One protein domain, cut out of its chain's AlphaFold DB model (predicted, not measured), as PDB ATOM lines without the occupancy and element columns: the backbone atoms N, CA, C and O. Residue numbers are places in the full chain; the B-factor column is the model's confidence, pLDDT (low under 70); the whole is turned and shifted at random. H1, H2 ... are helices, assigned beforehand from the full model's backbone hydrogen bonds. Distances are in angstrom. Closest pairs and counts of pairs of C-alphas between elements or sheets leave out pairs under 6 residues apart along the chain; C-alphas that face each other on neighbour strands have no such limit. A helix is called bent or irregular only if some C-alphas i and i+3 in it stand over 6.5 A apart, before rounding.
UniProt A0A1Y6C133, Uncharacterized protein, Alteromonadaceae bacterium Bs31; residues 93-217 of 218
ATOM      1  N   ASN A  93     147.272 147.430  56.415       73.69
ATOM      2  CA  ASN A  93     148.181 148.545  56.160       73.69
ATOM      3  C   ASN A  93     148.702 149.217  57.437       73.69
ATOM      4  O   ASN A  93     149.808 149.756  57.411       73.69
ATOM      5  N   LEU A  94     147.952 149.188  58.546       82.25
ATOM      6  CA  LEU A  94     148.372 149.843  59.790       82.25
ATOM      7  C   LEU A  94     149.611 149.181  60.398       82.25
ATOM      8  O   LEU A  94     150.622 149.861  60.572       82.25
ATOM      9  N   TYR A  95     149.577 147.863  60.620       85.94
ATOM     10  CA  TYR A  95     150.716 147.164  61.222       85.94
ATOM     11  C   TYR A  95     151.958 147.231  60.320       85.94
ATOM     12  O   TYR A  95     153.070 147.379  60.815       85.94
ATOM     13  N   ARG A  96     151.792 147.187  58.985       87.00
ATOM     14  CA  ARG A  96     152.908 147.344  58.035       87.00
ATOM     15  C   ARG A  96     153.526 148.731  58.122       87.00
ATOM     16  O   ARG A  96     154.743 148.867  58.075       87.00
ATOM     17  N   ARG A  97     152.702 149.771  58.256       87.44
ATOM     18  CA  ARG A  97     153.192 151.145  58.384       87.44
ATOM     19  C   ARG A  97     153.942 151.347  59.698       87.44
ATOM     20  O   ARG A  97     154.981 151.996  59.699       87.44
ATOM     21  N   GLU A  98     153.440 150.791  60.795       90.44
ATOM     22  CA  GLU A  98     154.121 150.825  62.096       90.44
ATOM     23  C   GLU A  98     155.444 150.056  62.064       90.44
ATOM     24  O   GLU A  98     156.467 150.580  62.497       90.44
ATOM     25  N   ALA A  99     155.450 148.875  61.448       91.38
ATOM     26  CA  ALA A  99     156.648 148.073  61.232       91.38
ATOM     27  C   ALA A  99     157.733 148.822  60.451       91.38
ATOM     28  O   ALA A  99     158.899 148.818  60.836       91.38
ATOM     29  N   LEU A 100     157.352 149.486  59.356       91.75
ATOM     30  CA  LEU A 100     158.283 150.255  58.532       91.75
ATOM     31  C   LEU A 100     158.832 151.478  59.276       91.75
ATOM     32  O   LEU A 100     160.018 151.770  59.157       91.75
ATOM     33  N   LYS A 101     158.014 152.149  60.095       92.69
ATOM     34  CA  LYS A 101     158.488 153.238  60.964       92.69
ATOM     35  C   LYS A 101     159.476 152.741  62.018       92.69
ATOM     36  O   LYS A 101     160.492 153.388  62.257       92.69
ATOM     37  N   ALA A 102     159.197 151.597  62.639       91.81
ATOM     38  CA  ALA A 102     160.115 150.982  63.594       91.81
ATOM     39  C   ALA A 102     161.440 150.589  62.922       91.81
ATOM     40  O   ALA A 102     162.503 150.830  63.485       91.81
ATOM     41  N   LEU A 103     161.385 150.076  61.688       92.75
ATOM     42  CA  LEU A 103     162.570 149.766  60.889       92.75
ATOM     43  C   LEU A 103     163.437 151.010  60.635       92.75
ATOM     44  O   LEU A 103     164.654 150.954  60.782       92.75
ATOM     45  N   GLU A 104     162.818 152.139  60.278       91.44
ATOM     46  CA  GLU A 104     163.523 153.413  60.084       91.44
ATOM     47  C   GLU A 104     164.135 153.945  61.382       91.44
ATOM     48  O   GLU A 104     165.246 154.470  61.360       91.44
ATOM     49  N   LYS A 105     163.454 153.760  62.518       91.31
ATOM     50  CA  LYS A 105     164.000 154.122  63.829       91.31
ATOM     51  C   LYS A 105     165.275 153.332  64.139       91.31
ATOM     52  O   LYS A 105     166.275 153.945  64.485       91.31
ATOM     53  N   ILE A 106     165.255 152.011  63.941       89.56
ATOM     54  CA  ILE A 106     166.427 151.143  64.160       89.56
ATOM     55  C   ILE A 106     167.576 151.534  63.222       89.56
ATOM     56  O   ILE A 106     168.728 151.524  63.629       89.56
ATOM     57  N   LYS A 107     167.277 151.929  61.978       88.25
ATOM     58  CA  LYS A 107     168.297 152.386  61.020       88.25
ATOM     59  C   LYS A 107     169.006 153.671  61.460       88.25
ATOM     60  O   LYS A 107     170.174 153.861  61.135       88.25
ATOM     61  N   ASN A 108     168.291 154.566  62.134       87.31
ATOM     62  CA  ASN A 108     168.842 155.843  62.585       87.31
ATOM     63  C   ASN A 108     169.585 155.725  63.922       87.31
ATOM     64  O   ASN A 108     170.396 156.597  64.234       87.31
ATOM     65  N   ASP A 109     169.325 154.667  64.691       85.19
ATOM     66  CA  ASP A 109     170.052 154.367  65.920       85.19
ATOM     67  C   ASP A 109     171.455 153.850  65.572       85.19
ATOM     68  O   ASP A 109     171.624 152.753  65.038       85.19
ATOM     69  N   LYS A 110     172.486 154.656  65.848       67.38
ATOM     70  CA  LYS A 110     173.892 154.290  65.611       67.38
ATOM     71  C   LYS A 110     174.378 153.342  66.702       67.38
ATOM     72  O   LYS A 110     175.051 153.757  67.642       67.38
ATOM     73  N   THR A 111     174.008 152.081  66.561       80.81
ATOM     74  CA  THR A 111     174.289 151.026  67.533       80.81
ATOM     75  C   THR A 111     175.187 149.958  66.915       80.81
ATOM     76  O   THR A 111     175.320 149.895  65.697       80.81
ATOM     77  N   ASP A 112     175.802 149.129  67.752       85.94
ATOM     78  CA  ASP A 112     176.571 147.956  67.334       85.94
ATOM     79  C   ASP A 112     175.739 146.985  66.469       85.94
ATOM     80  O   ASP A 112     174.523 146.838  66.669       85.94
ATOM     81  N   ASP A 113     176.392 146.290  65.535       83.75
ATOM     82  CA  ASP A 113     175.740 145.431  64.535       83.75
ATOM     83  C   ASP A 113     174.937 144.303  65.193       83.75
ATOM     84  O   ASP A 113     173.839 143.956  64.745       83.75
ATOM     85  N   GLN A 114     175.414 143.782  66.326       84.69
ATOM     86  CA  GLN A 114     174.697 142.765  67.091       84.69
ATOM     87  C   GLN A 114     173.374 143.292  67.673       84.69
ATOM     88  O   GLN A 114     172.357 142.587  67.679       84.69
ATOM     89  N   GLN A 115     173.352 144.543  68.140       87.00
ATOM     90  CA  GLN A 115     172.139 145.157  68.681       87.00
ATOM     91  C   GLN A 115     171.139 145.457  67.563       87.00
ATOM     92  O   GLN A 115     169.947 145.166  67.715       87.00
ATOM     93  N   ILE A 116     171.623 145.937  66.412       88.44
ATOM     94  CA  ILE A 116     170.806 146.114  65.204       88.44
ATOM     95  C   ILE A 116     170.193 144.774  64.785       88.44
ATOM     96  O   ILE A 116     168.988 144.696  64.535       88.44
ATOM     97  N   ALA A 117     170.983 143.700  64.765       88.38
ATOM     98  CA  ALA A 117     170.515 142.374  64.384       88.38
ATOM     99  C   ALA A 117     169.417 141.844  65.316       88.38
ATOM    100  O   ALA A 117     168.378 141.359  64.861       88.38
ATOM    101  N   SER A 118     169.617 141.980  66.628       88.00
ATOM    102  CA  SER A 118     168.617 141.602  67.629       88.00
ATOM    103  C   SER A 118     167.321 142.405  67.465       88.00
ATOM    104  O   SER A 118     166.229 141.825  67.431       88.00
ATOM    105  N   ALA A 119     167.433 143.723  67.268       90.12
ATOM    106  CA  ALA A 119     166.291 144.609  67.061       90.12
ATOM    107  C   ALA A 119     165.519 144.273  65.774       90.12
ATOM    108  O   ALA A 119     164.287 144.212  65.791       90.12
ATOM    109  N   LEU A 120     166.221 143.991  64.672       91.25
ATOM    110  CA  LEU A 120     165.620 143.589  63.398       91.25
ATOM    111  C   LEU A 120     164.891 142.248  63.502       91.25
ATOM    112  O   LEU A 120     163.739 142.140  63.074       91.25
ATOM    113  N   SER A 121     165.511 141.236  64.108       90.06
ATOM    114  CA  SER A 121     164.873 139.927  64.283       90.06
ATOM    115  C   SER A 121     163.681 139.992  65.239       90.06
ATOM    116  O   SER A 121     162.653 139.356  64.989       90.06
ATOM    117  N   GLY A 122     163.775 140.804  66.298       89.88
ATOM    118  CA  GLY A 122     162.655 141.104  67.189       89.88
ATOM    119  C   GLY A 122     161.499 141.783  66.451       89.88
ATOM    120  O   GLY A 122     160.349 141.353  66.579       89.88
ATOM    121  N   LEU A 123     161.804 142.774  65.608       92.50
ATOM    122  CA  LEU A 123     160.818 143.463  64.780       92.50
ATOM    123  C   LEU A 123     160.126 142.494  63.811       92.50
ATOM    124  O   LEU A 123     158.899 142.473  63.745       92.50
ATOM    125  N   LEU A 124     160.865 141.635  63.105       91.56
ATOM    126  CA  LEU A 124     160.266 140.627  62.218       91.56
ATOM    127  C   LEU A 124     159.289 139.713  62.977       91.56
ATOM    128  O   LEU A 124     158.158 139.504  62.529       91.56
ATOM    129  N   LYS A 125     159.660 139.246  64.174       90.25
ATOM    130  CA  LYS A 125     158.773 138.404  64.992       90.25
ATOM    131  C   LYS A 125     157.538 139.175  65.477       90.25
ATOM    132  O   LYS A 125     156.418 138.675  65.362       90.25
ATOM    133  N   GLN A 126     157.704 140.417  65.936       89.88
ATOM    134  CA  GLN A 126     156.598 141.283  66.361       89.88
ATOM    135  C   GLN A 126     155.621 141.580  65.214       89.88
ATOM    136  O   GLN A 126     154.401 141.556  65.409       89.88
ATOM    137  N   THR A 127     156.140 141.835  64.014       90.56
ATOM    138  CA  THR A 127     155.318 142.117  62.830       90.56
ATOM    139  C   THR A 127     154.510 140.901  62.408       90.56
ATOM    140  O   THR A 127     153.328 141.044  62.100       90.56
ATOM    141  N   PHE A 128     155.090 139.702  62.495       88.69
ATOM    142  CA  PHE A 128     154.369 138.467  62.209       88.69
ATOM    143  C   PHE A 128     153.250 138.187  63.223       88.69
ATOM    144  O   PHE A 128     152.125 137.874  62.835       88.69
ATOM    145  N   ILE A 129     153.519 138.376  64.520       88.50
ATOM    146  CA  ILE A 129     152.496 138.260  65.575       88.50
ATOM    147  C   ILE A 129     151.355 139.259  65.339       88.50
ATOM    148  O   ILE A 129     150.184 138.900  65.454       88.50
ATOM    149  N   SER A 130     151.689 140.498  64.972       87.25
ATOM    150  CA  SER A 130     150.697 141.543  64.686       87.25
ATOM    151  C   SER A 130     149.862 141.230  63.439       87.25
ATOM    152  O   SER A 130     148.679 141.566  63.389       87.25
ATOM    153  N   ALA A 131     150.449 140.550  62.448       85.69
ATOM    154  CA  ALA A 131     149.742 140.088  61.257       85.69
ATOM    155  C   ALA A 131     148.798 138.900  61.539       85.69
ATOM    156  O   ALA A 131     147.798 138.744  60.834       85.69
ATOM    157  N   SER A 132     149.076 138.101  62.580       83.88
ATOM    158  CA  SER A 132     148.355 136.860  62.909       83.88
ATOM    159  C   SER A 132     147.916 136.790  64.386       83.88
ATOM    160  O   SER A 132     148.425 135.956  65.143       83.88
ATOM    161  N   PRO A 133     146.917 137.593  64.821       78.88
ATOM    162  CA  PRO A 133     146.529 137.692  66.235       78.88
ATOM    163  C   PRO A 133     146.094 136.360  66.864       78.88
ATOM    164  O   PRO A 133     146.382 136.100  68.027       78.88
ATOM    165  N   GLY A 134     145.432 135.498  66.083       81.25
ATOM    166  CA  GLY A 134     144.925 134.204  66.550       81.25
ATOM    167  C   GLY A 134     146.002 133.146  66.807       81.25
ATOM    168  O   GLY A 134     145.707 132.143  67.444       81.25
ATOM    169  N   SER A 135     147.241 133.363  66.351       83.06
ATOM    170  CA  SER A 135     148.319 132.363  66.402       83.06
ATOM    171  C   SER A 135     149.533 132.821  67.215       83.06
ATOM    172  O   SER A 135     150.605 132.225  67.109       83.06
ATOM    173  N   ARG A 136     149.388 133.862  68.048       84.25
ATOM    174  CA  ARG A 136     150.486 134.462  68.832       84.25
ATOM    175  C   ARG A 136     151.293 133.436  69.637       84.25
ATOM    176  O   ARG A 136     152.519 133.482  69.614       84.25
ATOM    177  N   ASN A 137     150.613 132.506  70.307       85.75
ATOM    178  CA  ASN A 137     151.256 131.506  71.168       85.75
ATOM    179  C   ASN A 137     152.049 130.458  70.376       85.75
ATOM    180  O   ASN A 137     153.085 130.003  70.850       85.75
ATOM    181  N   LEU A 138     151.600 130.092  69.171       85.38
ATOM    182  CA  LEU A 138     152.365 129.195  68.298       85.38
ATOM    183  C   LEU A 138     153.587 129.908  67.725       85.38
ATOM    184  O   LEU A 138     154.679 129.360  67.732       85.38
ATOM    185  N   ILE A 139     153.423 131.159  67.290       85.25
ATOM    186  CA  ILE A 139     154.518 131.964  66.733       85.25
ATOM    187  C   ILE A 139     155.646 132.152  67.752       85.25
ATOM    188  O   ILE A 139     156.824 132.155  67.390       85.25
ATOM    189  N   ALA A 140     155.296 132.298  69.033       83.44
ATOM    190  CA  ALA A 140     156.271 132.424  70.105       83.44
ATOM    191  C   ALA A 140     157.244 131.234  70.141       83.44
ATOM    192  O   ALA A 140     158.431 131.477  70.321       83.44
ATOM    193  N   GLN A 141     156.771 130.014  69.858       85.50
ATOM    194  CA  GLN A 141     157.537 128.761  69.926       85.50
ATOM    195  C   GLN A 141     158.571 128.590  68.802       85.50
ATOM    196  O   GLN A 141     159.470 127.766  68.925       85.50
ATOM    197  N   PHE A 142     158.493 129.371  67.721       86.06
ATOM    198  CA  PHE A 142     159.478 129.297  66.642       86.06
ATOM    199  C   PHE A 142     160.772 130.025  67.013       86.06
ATOM    200  O   PHE A 142     160.776 131.245  67.226       86.06
ATOM    201  N   TYR A 143     161.881 129.292  67.015       84.25
ATOM    202  CA  TYR A 143     163.233 129.810  67.221       84.25
ATOM    203  C   TYR A 143     164.207 129.156  66.231       84.25
ATOM    204  O   TYR A 143     163.872 128.154  65.602       84.25
ATOM    205  N   GLY A 144     165.389 129.754  66.058       85.00
ATOM    206  CA  GLY A 144     166.463 129.205  65.224       85.00
ATOM    207  C   GLY A 144     166.024 128.859  63.796       85.00
ATOM    208  O   GLY A 144     165.399 129.666  63.101       85.00
ATOM    209  N   THR A 145     166.337 127.637  63.371       83.75
ATOM    210  CA  THR A 145     166.040 127.106  62.029       83.75
ATOM    211  C   THR A 145     164.540 127.035  61.733       83.75
ATOM    212  O   THR A 145     164.110 127.358  60.625       83.75
ATOM    213  N   ALA A 146     163.711 126.722  62.733       85.75
ATOM    214  CA  ALA A 146     162.258 126.692  62.577       85.75
ATOM    215  C   ALA A 146     161.696 128.079  62.221       85.75
ATOM    216  O   ALA A 146     160.803 128.213  61.380       85.75
ATOM    217  N   TRP A 147     162.252 129.132  62.828       88.94
ATOM    218  CA  TRP A 147     161.894 130.509  62.489       88.94
ATOM    219  C   TRP A 147     162.347 130.889  61.075       88.94
ATOM    220  O   TRP A 147     161.577 131.516  60.346       88.94
ATOM    221  N   GLN A 148     163.548 130.478  60.653       88.75
ATOM    222  CA  GLN A 148     164.010 130.690  59.276       88.75
ATOM    223  C   GLN A 148     163.034 130.061  58.272       88.75
ATOM    224  O   GLN A 148     162.536 130.763  57.392       88.75
ATOM    225  N   ASN A 149     162.686 128.786  58.448       87.12
ATOM    226  CA  ASN A 149     161.766 128.072  57.557       87.12
ATOM    227  C   ASN A 149     160.404 128.770  57.448       87.12
ATOM    228  O   ASN A 149     159.857 128.907  56.354       87.12
ATOM    229  N   LEU A 150     159.885 129.288  58.563       88.62
ATOM    230  CA  LEU A 150     158.655 130.075  58.567       88.62
ATOM    231  C   LEU A 150     158.808 131.370  57.753       88.62
ATOM    232  O   LEU A 150     157.938 131.699  56.946       88.62
ATOM    233  N   VAL A 151     159.902 132.113  57.936       88.88
ATOM    234  CA  VAL A 151     160.172 133.360  57.198       88.88
ATOM    235  C   VAL A 151     160.239 133.112  55.687       88.88
ATOM    236  O   VAL A 151     159.673 133.913  54.932       88.88
ATOM    237  N   HIS A 152     160.850 131.994  55.267       87.06
ATOM    238  CA  HIS A 152     160.876 131.511  53.877       87.06
ATOM    239  C   HIS A 152     159.481 131.132  53.367       87.06
ATOM    240  O   HIS A 152     159.089 131.552  52.283       87.06
ATOM    241  N   ALA A 153     158.678 130.416  54.157       85.69
ATOM    242  CA  ALA A 153     157.315 130.042  53.766       85.69
ATOM    243  C   ALA A 153     156.386 131.264  53.595       85.69
ATOM    244  O   ALA A 153     155.488 131.274  52.750       85.69
ATOM    245  N   CYS A 154     156.611 132.325  54.373       84.69
ATOM    246  CA  CYS A 154     155.793 133.540  54.361       84.69
ATOM    247  C   CYS A 154     156.060 134.480  53.175       84.69
ATOM    248  O   CYS A 154     155.248 135.384  52.920       84.69
ATOM    249  N   CYS A 155     157.193 134.334  52.482       81.81
ATOM    250  CA  CYS A 155     157.628 135.270  51.451       81.81
ATOM    251  C   CYS A 155     158.338 134.557  50.299       81.81
ATOM    252  O   CYS A 155     159.248 133.768  50.507       81.81
ATOM    253  N   THR A 156     157.990 134.899  49.059       81.38
ATOM    254  CA  THR A 156     158.748 134.443  47.889       81.38
ATOM    255  C   THR A 156     160.064 135.215  47.809       81.38
ATOM    256  O   THR A 156     160.127 136.295  47.215       81.38
ATOM    257  N   LEU A 157     161.106 134.678  48.444       75.75
ATOM    258  CA  LEU A 157     162.424 135.310  48.530       75.75
ATOM    259  C   LEU A 157     163.211 135.250  47.212       75.75
ATOM    260  O   LEU A 157     164.180 135.983  47.075       75.75
ATOM    261  N   GLU A 158     162.759 134.481  46.215       74.38
ATOM    262  CA  GLU A 158     163.379 134.346  44.881       74.38
ATOM    263  C   GLU A 158     163.643 135.692  44.179       74.38
ATOM    264  O   GLU A 158     164.586 135.833  43.412       74.38
ATOM    265  N   LYS A 159     162.841 136.720  44.479       78.94
ATOM    266  CA  LYS A 159     163.001 138.068  43.904       78.94
ATOM    267  C   LYS A 159     164.075 138.920  44.585       78.94
ATOM    268  O   LYS A 159     164.323 140.037  44.134       78.94
ATOM    269  N   LEU A 160     164.646 138.459  45.694       82.31
ATOM    270  CA  LEU A 160     165.700 139.169  46.412       82.31
ATOM    271  C   LEU A 160     167.080 138.744  45.897       82.31
ATOM    272  O   LEU A 160     167.293 137.555  45.673       82.31
ATOM    273  N   PRO A 161     168.038 139.680  45.775       88.00
ATOM    274  CA  PRO A 161     169.439 139.350  45.539       88.00
ATOM    275  C   PRO A 161     169.983 138.385  46.597       88.00
ATOM    276  O   PRO A 161     169.588 138.464  47.764       88.00
ATOM    277  N   PHE A 162     170.940 137.543  46.203       86.94
ATOM    278  CA  PHE A 162     171.558 136.539  47.075       86.94
ATOM    279  C   PHE A 162     172.076 137.131  48.398       86.94
ATOM    280  O   PHE A 162     171.748 136.620  49.465       86.94
ATOM    281  N   GLU A 163     172.752 138.283  48.347       88.00
ATOM    282  CA  GLU A 163     173.238 139.010  49.534       88.00
ATOM    283  C   GLU A 163     172.122 139.318  50.549       88.00
ATOM    284  O   GLU A 163     172.273 139.148  51.757       88.00
ATOM    285  N   GLN A 164     170.946 139.728  50.062       88.94
ATOM    286  CA  GLN A 164     169.801 140.069  50.910       88.94
ATOM    287  C   GLN A 164     169.155 138.817  51.510       88.94
ATOM    288  O   GLN A 164     168.718 138.841  52.663       88.94
ATOM    289  N   GLN A 165     169.115 137.718  50.753       88.62
ATOM    290  CA  GLN A 165     168.655 136.424  51.258       88.62
ATOM    291  C   GLN A 165     169.598 135.899  52.350       88.62
ATOM    292  O   GLN A 165     169.138 135.478  53.414       88.62
ATOM    293  N   GLN A 166     170.912 135.977  52.129       88.00
ATOM    294  CA  GLN A 166     171.916 135.537  53.094       88.00
ATOM    295  C   GLN A 166     171.881 136.383  54.373       88.00
ATOM    296  O   GLN A 166     171.884 135.821  55.472       88.00
ATOM    297  N   ALA A 167     171.773 137.709  54.251       88.94
ATOM    298  CA  ALA A 167     171.627 138.606  55.395       88.94
ATOM    299  C   ALA A 167     170.368 138.281  56.221       88.94
ATOM    300  O   ALA A 167     170.436 138.202  57.449       88.94
ATOM    301  N   LEU A 168     169.230 138.018  55.562       89.19
ATOM    302  CA  LEU A 168     167.988 137.623  56.236       89.19
ATOM    303  C   LEU A 168     168.122 136.274  56.960       89.19
ATOM    304  O   LEU A 168     167.651 136.132  58.092       89.19
ATOM    305  N   ASN A 169     168.790 135.303  56.335       89.00
ATOM    306  CA  ASN A 169     169.054 133.994  56.934       89.00
ATOM    307  C   ASN A 169     169.930 134.113  58.183       89.00
ATOM    308  O   ASN A 169     169.590 133.539  59.220       89.00
ATOM    309  N   ARG A 170     171.009 134.901  58.119       87.56
ATOM    310  CA  ARG A 170     171.889 135.164  59.271       87.56
ATOM    311  C   ARG A 170     171.143 135.847  60.420       87.56
ATOM    312  O   ARG A 170     171.298 135.433  61.566       87.56
ATOM    313  N   LEU A 171     170.285 136.822  60.111       87.75
ATOM    314  CA  LEU A 171     169.410 137.507  61.074       87.75
ATOM    315  C   LEU A 171     168.447 136.557  61.797       87.75
ATOM    316  O   LEU A 171     168.278 136.622  63.019       87.75
ATOM    317  N   CYS A 172     167.779 135.692  61.032       86.38
ATOM    318  CA  CYS A 172     166.757 134.786  61.552       86.38
ATOM    319  C   CYS A 172     167.349 133.553  62.248       86.38
ATOM    320  O   CYS A 172     166.647 132.911  63.026       86.38
ATOM    321  N   GLY A 173     168.619 133.241  61.987       83.75
ATOM    322  CA  GLY A 173     169.329 132.123  62.595       83.75
ATOM    323  C   GLY A 173     169.902 132.416  63.977       83.75
ATOM    324  O   GLY A 173     169.624 133.433  64.617       83.75
ATOM    325  N   GLU A 174     170.746 131.492  64.425       79.75
ATOM    326  CA  GLU A 174     171.454 131.571  65.708       79.75
ATOM    327  C   GLU A 174     172.741 132.401  65.635       79.75
ATOM    328  O   GLU A 174     173.295 132.764  66.669       79.75
ATOM    329  N   GLY A 175     173.181 132.773  64.425       74.06
ATOM    330  CA  GLY A 175     174.411 133.536  64.198       74.06
ATOM    331  C   GLY A 175     174.485 134.836  65.004       74.06
ATOM    332  O   GLY A 175     175.555 135.192  65.477       74.06
ATOM    333  N   LYS A 176     173.348 135.492  65.268       76.50
ATOM    334  CA  LYS A 176     173.267 136.721  66.083       76.50
ATOM    335  C   LYS A 176     173.752 136.574  67.536       76.50
ATOM    336  O   LYS A 176     173.994 137.577  68.204       76.50
ATOM    337  N   TYR A 177     173.841 135.344  68.047       78.38
ATOM    338  CA  TYR A 177     174.342 135.056  69.393       78.38
ATOM    339  C   TYR A 177     175.848 134.767  69.416       78.38
ATOM    340  O   TYR A 177     176.420 134.596  70.491       78.38
ATOM    341  N   GLN A 178     176.504 134.712  68.254       78.88
ATOM    342  CA  GLN A 178     177.950 134.540  68.176       78.88
ATOM    343  C   GLN A 178     178.668 135.846  68.530       78.88
ATOM    344  O   GLN A 178     178.194 136.940  68.238       78.88
ATOM    345  N   LYS A 179     179.840 135.716  69.162       74.19
ATOM    346  CA  LYS A 179     180.639 136.839  69.681       74.19
ATOM    347  C   LYS A 179     181.141 137.794  68.590       74.19
ATOM    348  O   LYS A 179     181.337 138.970  68.860       74.19
ATOM    349  N   SER A 180     181.364 137.287  67.381       71.50
ATOM    350  CA  SER A 180     181.743 138.067  66.202       71.50
ATOM    351  C   SER A 180     180.632 137.940  65.164       71.50
ATOM    352  O   SER A 180     180.645 137.016  64.349       71.50
ATOM    353  N   PHE A 181     179.639 138.821  65.239       78.69
ATOM    354  CA  PHE A 181     178.543 138.847  64.280       78.69
ATOM    355  C   PHE A 181     178.785 139.946  63.248       78.69
ATOM    356  O   PHE A 181     178.544 141.115  63.521       78.69
ATOM    357  N   ASP A 182     179.271 139.546  62.076       80.31
ATOM    358  CA  ASP A 182     179.390 140.426  60.916       80.31
ATOM    359  C   ASP A 182     178.094 140.373  60.096       80.31
ATOM    360  O   ASP A 182     177.647 139.301  59.655       80.31
ATOM    361  N   LEU A 183     177.459 141.530  59.925       80.88
ATOM    362  CA  LEU A 183     176.216 141.681  59.183       80.88
ATOM    363  C   LEU A 183     176.373 142.806  58.168       80.88
ATOM    364  O   LEU A 183     176.649 143.944  58.529       80.88
ATOM    365  N   ASP A 184     176.044 142.526  56.905       87.88
ATOM    366  CA  ASP A 184     175.738 143.604  55.968       87.88
ATOM    367  C   ASP A 184     174.419 144.258  56.391       87.88
ATOM    368  O   ASP A 184     173.314 143.864  55.989       87.88
ATOM    369  N   THR A 185     174.554 145.274  57.235       86.56
ATOM    370  CA  THR A 185     173.458 146.044  57.806       86.56
ATOM    371  C   THR A 185     172.575 146.645  56.704       86.56
ATOM    372  O   THR A 185     171.345 146.650  56.823       86.56
ATOM    373  N   GLN A 186     173.137 147.065  55.564       89.19
ATOM    374  CA  GLN A 186     172.333 147.613  54.467       89.19
ATOM    375  C   GLN A 186     171.513 146.541  53.743       89.19
ATOM    376  O   GLN A 186     170.328 146.775  53.456       89.19
ATOM    377  N   ALA A 187     172.109 145.386  53.437       90.00
ATOM    378  CA  ALA A 187     171.385 144.266  52.835       90.00
ATOM    379  C   ALA A 187     170.293 143.742  53.777       90.00
ATOM    380  O   ALA A 187     169.156 143.534  53.339       90.00
ATOM    381  N   ALA A 188     170.593 143.639  55.072       90.38
ATOM    382  CA  ALA A 188     169.655 143.267  56.125       90.38
ATOM    383  C   ALA A 188     168.432 144.196  56.186       90.38
ATOM    384  O   ALA A 188     167.290 143.724  56.151       90.38
ATOM    385  N   PHE A 189     168.638 145.517  56.204       92.00
ATOM    386  CA  PHE A 189     167.533 146.483  56.199       92.00
ATOM    387  C   PHE A 189     166.672 146.376  54.933       92.00
ATOM    388  O   PHE A 189     165.441 146.431  55.019       92.00
ATOM    389  N   LYS A 190     167.293 146.208  53.757       91.88
ATOM    390  CA  LYS A 190     166.573 146.035  52.481       91.88
ATOM    391  C   LYS A 190     165.736 144.753  52.485       91.88
ATOM    392  O   LYS A 190     164.552 144.809  52.139       91.88
ATOM    393  N   ALA A 191     166.310 143.643  52.949       91.88
ATOM    394  CA  ALA A 191     165.620 142.364  53.074       91.88
ATOM    395  C   ALA A 191     164.431 142.455  54.045       91.88
ATOM    396  O   ALA A 191     163.311 142.078  53.690       91.88
ATOM    397  N   CYS A 192     164.630 143.048  55.229       91.56
ATOM    398  CA  CYS A 192     163.568 143.251  56.216       91.56
ATOM    399  C   CYS A 192     162.440 144.132  55.664       91.56
ATOM    400  O   CYS A 192     161.263 143.791  55.795       91.56
ATOM    401  N   LYS A 193     162.778 145.239  54.989       92.44
ATOM    402  CA  LYS A 193     161.794 146.127  54.351       92.44
ATOM    403  C   LYS A 193     160.959 145.388  53.306       92.44
ATOM    404  O   LYS A 193     159.733 145.547  53.272       92.44
ATOM    405  N   TYR A 194     161.608 144.590  52.459       91.56
ATOM    406  CA  TYR A 194     160.926 143.785  51.449       91.56
ATOM    407  C   TYR A 194     159.978 142.773  52.096       91.56
ATOM    408  O   TYR A 194     158.796 142.719  51.744       91.56
ATOM    409  N   TRP A 195     160.466 142.038  53.097       91.75
ATOM    410  CA  TRP A 195     159.689 141.021  53.794       91.75
ATOM    411  C   TRP A 195     158.474 141.621  54.518       91.75
ATOM    412  O   TRP A 195     157.344 141.182  54.301       91.75
ATOM    413  N   ILE A 196     158.645 142.708  55.278       90.88
ATOM    414  CA  ILE A 196     157.540 143.420  55.955       90.88
ATOM    415  C   ILE A 196     156.477 143.879  54.943       90.88
ATOM    416  O   ILE A 196     155.275 143.816  55.217       90.88
ATOM    417  N   SER A 197     156.894 144.289  53.746       87.94
ATOM    418  CA  SER A 197     155.981 144.771  52.707       87.94
ATOM    419  C   SER A 197     155.220 143.647  51.993       87.94
ATOM    420  O   SER A 197     154.099 143.868  51.529       87.94
ATOM    421  N   LYS A 198     155.820 142.456  51.863       87.38
ATOM    422  CA  LYS A 198     155.319 141.369  50.999       87.38
ATOM    423  C   LYS A 198     154.884 140.101  51.728       87.38
ATOM    424  O   LYS A 198     154.258 139.261  51.082       87.38
ATOM    425  N   HIS A 199     155.161 139.953  53.023       86.81
ATOM    426  CA  HIS A 199     154.774 138.752  53.761       86.81
ATOM    427  C   HIS A 199     153.257 138.552  53.736       86.81
ATOM    428  O   HIS A 199     152.464 139.509  53.795       86.81
ATOM    429  N   LYS A 200     152.866 137.282  53.661       84.88
ATOM    430  CA  LYS A 200     151.478 136.844  53.779       84.88
ATOM    431  C   LYS A 200     151.235 136.346  55.209       84.88
ATOM    432  O   LYS A 200     152.078 135.625  55.736       84.88
ATOM    433  N   PRO A 201     150.116 136.719  55.852       81.31
ATOM    434  CA  PRO A 201     149.742 136.128  57.131       81.31
ATOM    435  C   PRO A 201     149.387 134.651  56.911       81.31
ATOM    436  O   PRO A 201     148.508 134.344  56.102       81.31
ATOM    437  N   LEU A 202     150.072 133.747  57.612       79.94
ATOM    438  CA  LEU A 202     149.766 132.315  57.567       79.94
ATOM    439  C   LEU A 202     148.545 131.988  58.424       79.94
ATOM    440  O   LEU A 202     148.318 132.582  59.486       79.94
ATOM    441  N   LYS A 203     147.765 131.004  57.979       83.06
ATOM    442  CA  LYS A 203     146.654 130.456  58.766       83.06
ATOM    443  C   LYS A 203     147.185 129.507  59.842       83.06
ATOM    444  O   LYS A 203     148.258 128.931  59.716       83.06
ATOM    445  N   MET A 204     146.375 129.277  60.878       83.50
ATOM    446  CA  MET A 204     146.706 128.369  61.988       83.50
ATOM    447  C   MET A 204     147.171 126.981  61.515       83.50
ATOM    448  O   MET A 204     148.175 126.479  62.005       83.50
ATOM    449  N   LYS A 205     146.478 126.394  60.528       84.25
ATOM    450  CA  LYS A 205     146.814 125.067  59.986       84.25
ATOM    451  C   LYS A 205     148.225 125.020  59.393       84.25
ATOM    452  O   LYS A 205     148.964 124.092  59.672       84.25
ATOM    453  N   GLU A 206     148.603 126.043  58.625       85.12
ATOM    454  CA  GLU A 206     149.926 126.125  57.992       85.12
ATOM    455  C   GLU A 206     151.026 126.236  59.049       85.12
ATOM    456  O   GLU A 206     152.042 125.556  58.961       85.12
ATOM    457  N   LEU A 207     150.799 127.035  60.097       84.44
ATOM    458  CA  LEU A 207     151.744 127.161  61.208       84.44
ATOM    459  C   LEU A 207     151.943 125.840  61.954       84.44
ATOM    460  O   LEU A 207     153.072 125.515  62.308       84.44
ATOM    461  N   GLN A 208     150.875 125.072  62.175       85.44
ATOM    462  CA  GLN A 208     150.975 123.750  62.796       85.44
ATOM    463  C   GLN A 208     151.788 122.781  61.938       85.44
ATOM    464  O   GLN A 208     152.638 122.085  62.480       85.44
ATOM    465  N   THR A 209     151.592 122.779  60.618       86.25
ATOM    466  CA  THR A 209     152.378 121.938  59.705       86.25
ATOM    467  C   THR A 209     153.868 122.270  59.769       86.25
ATOM    468  O   THR A 209     154.689 121.361  59.854       86.25
ATOM    469  N   VAL A 210     154.231 123.560  59.788       83.81
ATOM    470  CA  VAL A 210     155.644 123.960  59.920       83.81
ATOM    471  C   VAL A 210     156.199 123.556  61.290       83.81
ATOM    472  O   VAL A 210     157.308 123.039  61.352       83.81
ATOM    473  N   LEU A 211     155.438 123.728  62.382       82.56
ATOM    474  CA  LEU A 211     155.871 123.278  63.716       82.56
ATOM    475  C   LEU A 211     156.099 121.768  63.778       82.56
ATOM    476  O   LEU A 211     157.109 121.344  64.329       82.56
ATOM    477  N   GLN A 212     155.182 120.971  63.224       84.50
ATOM    478  CA  GLN A 212     155.315 119.514  63.186       84.50
ATOM    479  C   GLN A 212     156.573 119.104  62.426       84.50
ATOM    480  O   GLN A 212     157.377 118.345  62.953       84.50
ATOM    481  N   HIS A 213     156.794 119.692  61.248       82.62
ATOM    482  CA  HIS A 213     157.994 119.426  60.464       82.62
ATOM    483  C   HIS A 213     159.279 119.796  61.219       82.62
ATOM    484  O   HIS A 213     160.270 119.085  61.127       82.62
ATOM    485  N   CYS A 214     159.278 120.880  61.996       74.88
ATOM    486  CA  CYS A 214     160.441 121.256  62.800       74.88
ATOM    487  C   CYS A 214     160.640 120.375  64.041       74.88
ATOM    488  O   CYS A 214     161.780 120.193  64.452       74.88
ATOM    489  N   GLY A 215     159.569 119.834  64.627       65.62
ATOM    490  CA  GLY A 215     159.655 118.907  65.759       65.62
ATOM    491  C   GLY A 215     160.189 117.522  65.385       65.62
ATOM    492  O   GLY A 215     160.671 116.815  66.255       65.62
ATOM    493  N   GLU A 216     160.123 117.148  64.108       59.38
ATOM    494  CA  GLU A 216     160.617 115.861  63.594       59.38
ATOM    495  C   GLU A 216     162.108 115.898  63.209       59.38
ATOM    496  O   GLU A 216     162.733 114.859  63.025       59.38
ATOM    497  N   VAL A 217     162.677 117.102  63.071       57.22
ATOM    498  CA  VAL A 217     164.074 117.344  62.655       57.22
ATOM    499  C   VAL A 217     164.989 117.651  63.857       57.22
ATOM    500  O   VAL A 217     166.203 117.759  63.689       57.22
TER     501      VAL A 217
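Overview. This is residues 93 to 217 of the 218 residues of an uncharacterized protein of Alteromonadaceae bacterium Bs31 (UniProt A0A1Y6C133). Three helices, H1, H2 and H6, lie side by side as a small bundle, with H5 crossing H2 and H6 on the side away from H1. H4 packs on H5, and H7 packs on H4 and H3. The printed part has 125 residues with seven named helices, H1 to H7 in order, and no named strand: all helix, compact, radius of gyration of the C-alphas 13.9 A, spans 40 by 34 by 27 A.

Arrangement. H1, residues 93 to 108, and H2, residues 113 to 131, form a helical hairpin at 6 degrees, closest C-alphas Ala 99 and Thr 127, 6.3 A. H2, the hub, touches four helices. H3, residues 133 to 140, makes a second hairpin with H2, a steep tilt of 38 degrees; Ile 129 and Arg 136 have the closest C-alphas, 5.4 A. H4, residues 144 to 154, touches H5, residues 162 to 172, closest C-alphas Gln 148 and Cys 172, 5.4 A. H5 is about perpendicular to H2, 82 degrees, closest C-alphas Ala 117 and Leu 171, 6.0 A. H6, residues 185 to 198, completes the bundle, three helices side by side; it touches H1, closest C-alphas Arg 96 and Ile 196, 6.4 A. H7, residues 204 to 215, touches H4, closest C-alphas Ala 146 and Cys 214, 5.7 A. Every O i to N i+4 pair is within hydrogen-bond range in H1, H2, H4, H5, H6 and H7, but 2 of 4 in H3.

Along the chain. H1 begins at C-alpha 93, (148.181, 148.545, 56.160), and is 22.8 A long; H2 is 26.7 A and H6 19.9 A. H3 is irregular, C-alphas 134 and 137 being 8.3 A apart. H7 ends at C-alpha 215, (159.655, 118.907, 65.759).

Size, cuts and confidence. The farthest C-alphas, Asn 108 and Glu 216, are 40.8 A apart. The printed part has no cut; the link H5 to H6 is long. Residues 110 and 215 to 217 are under 70 in pLDDT.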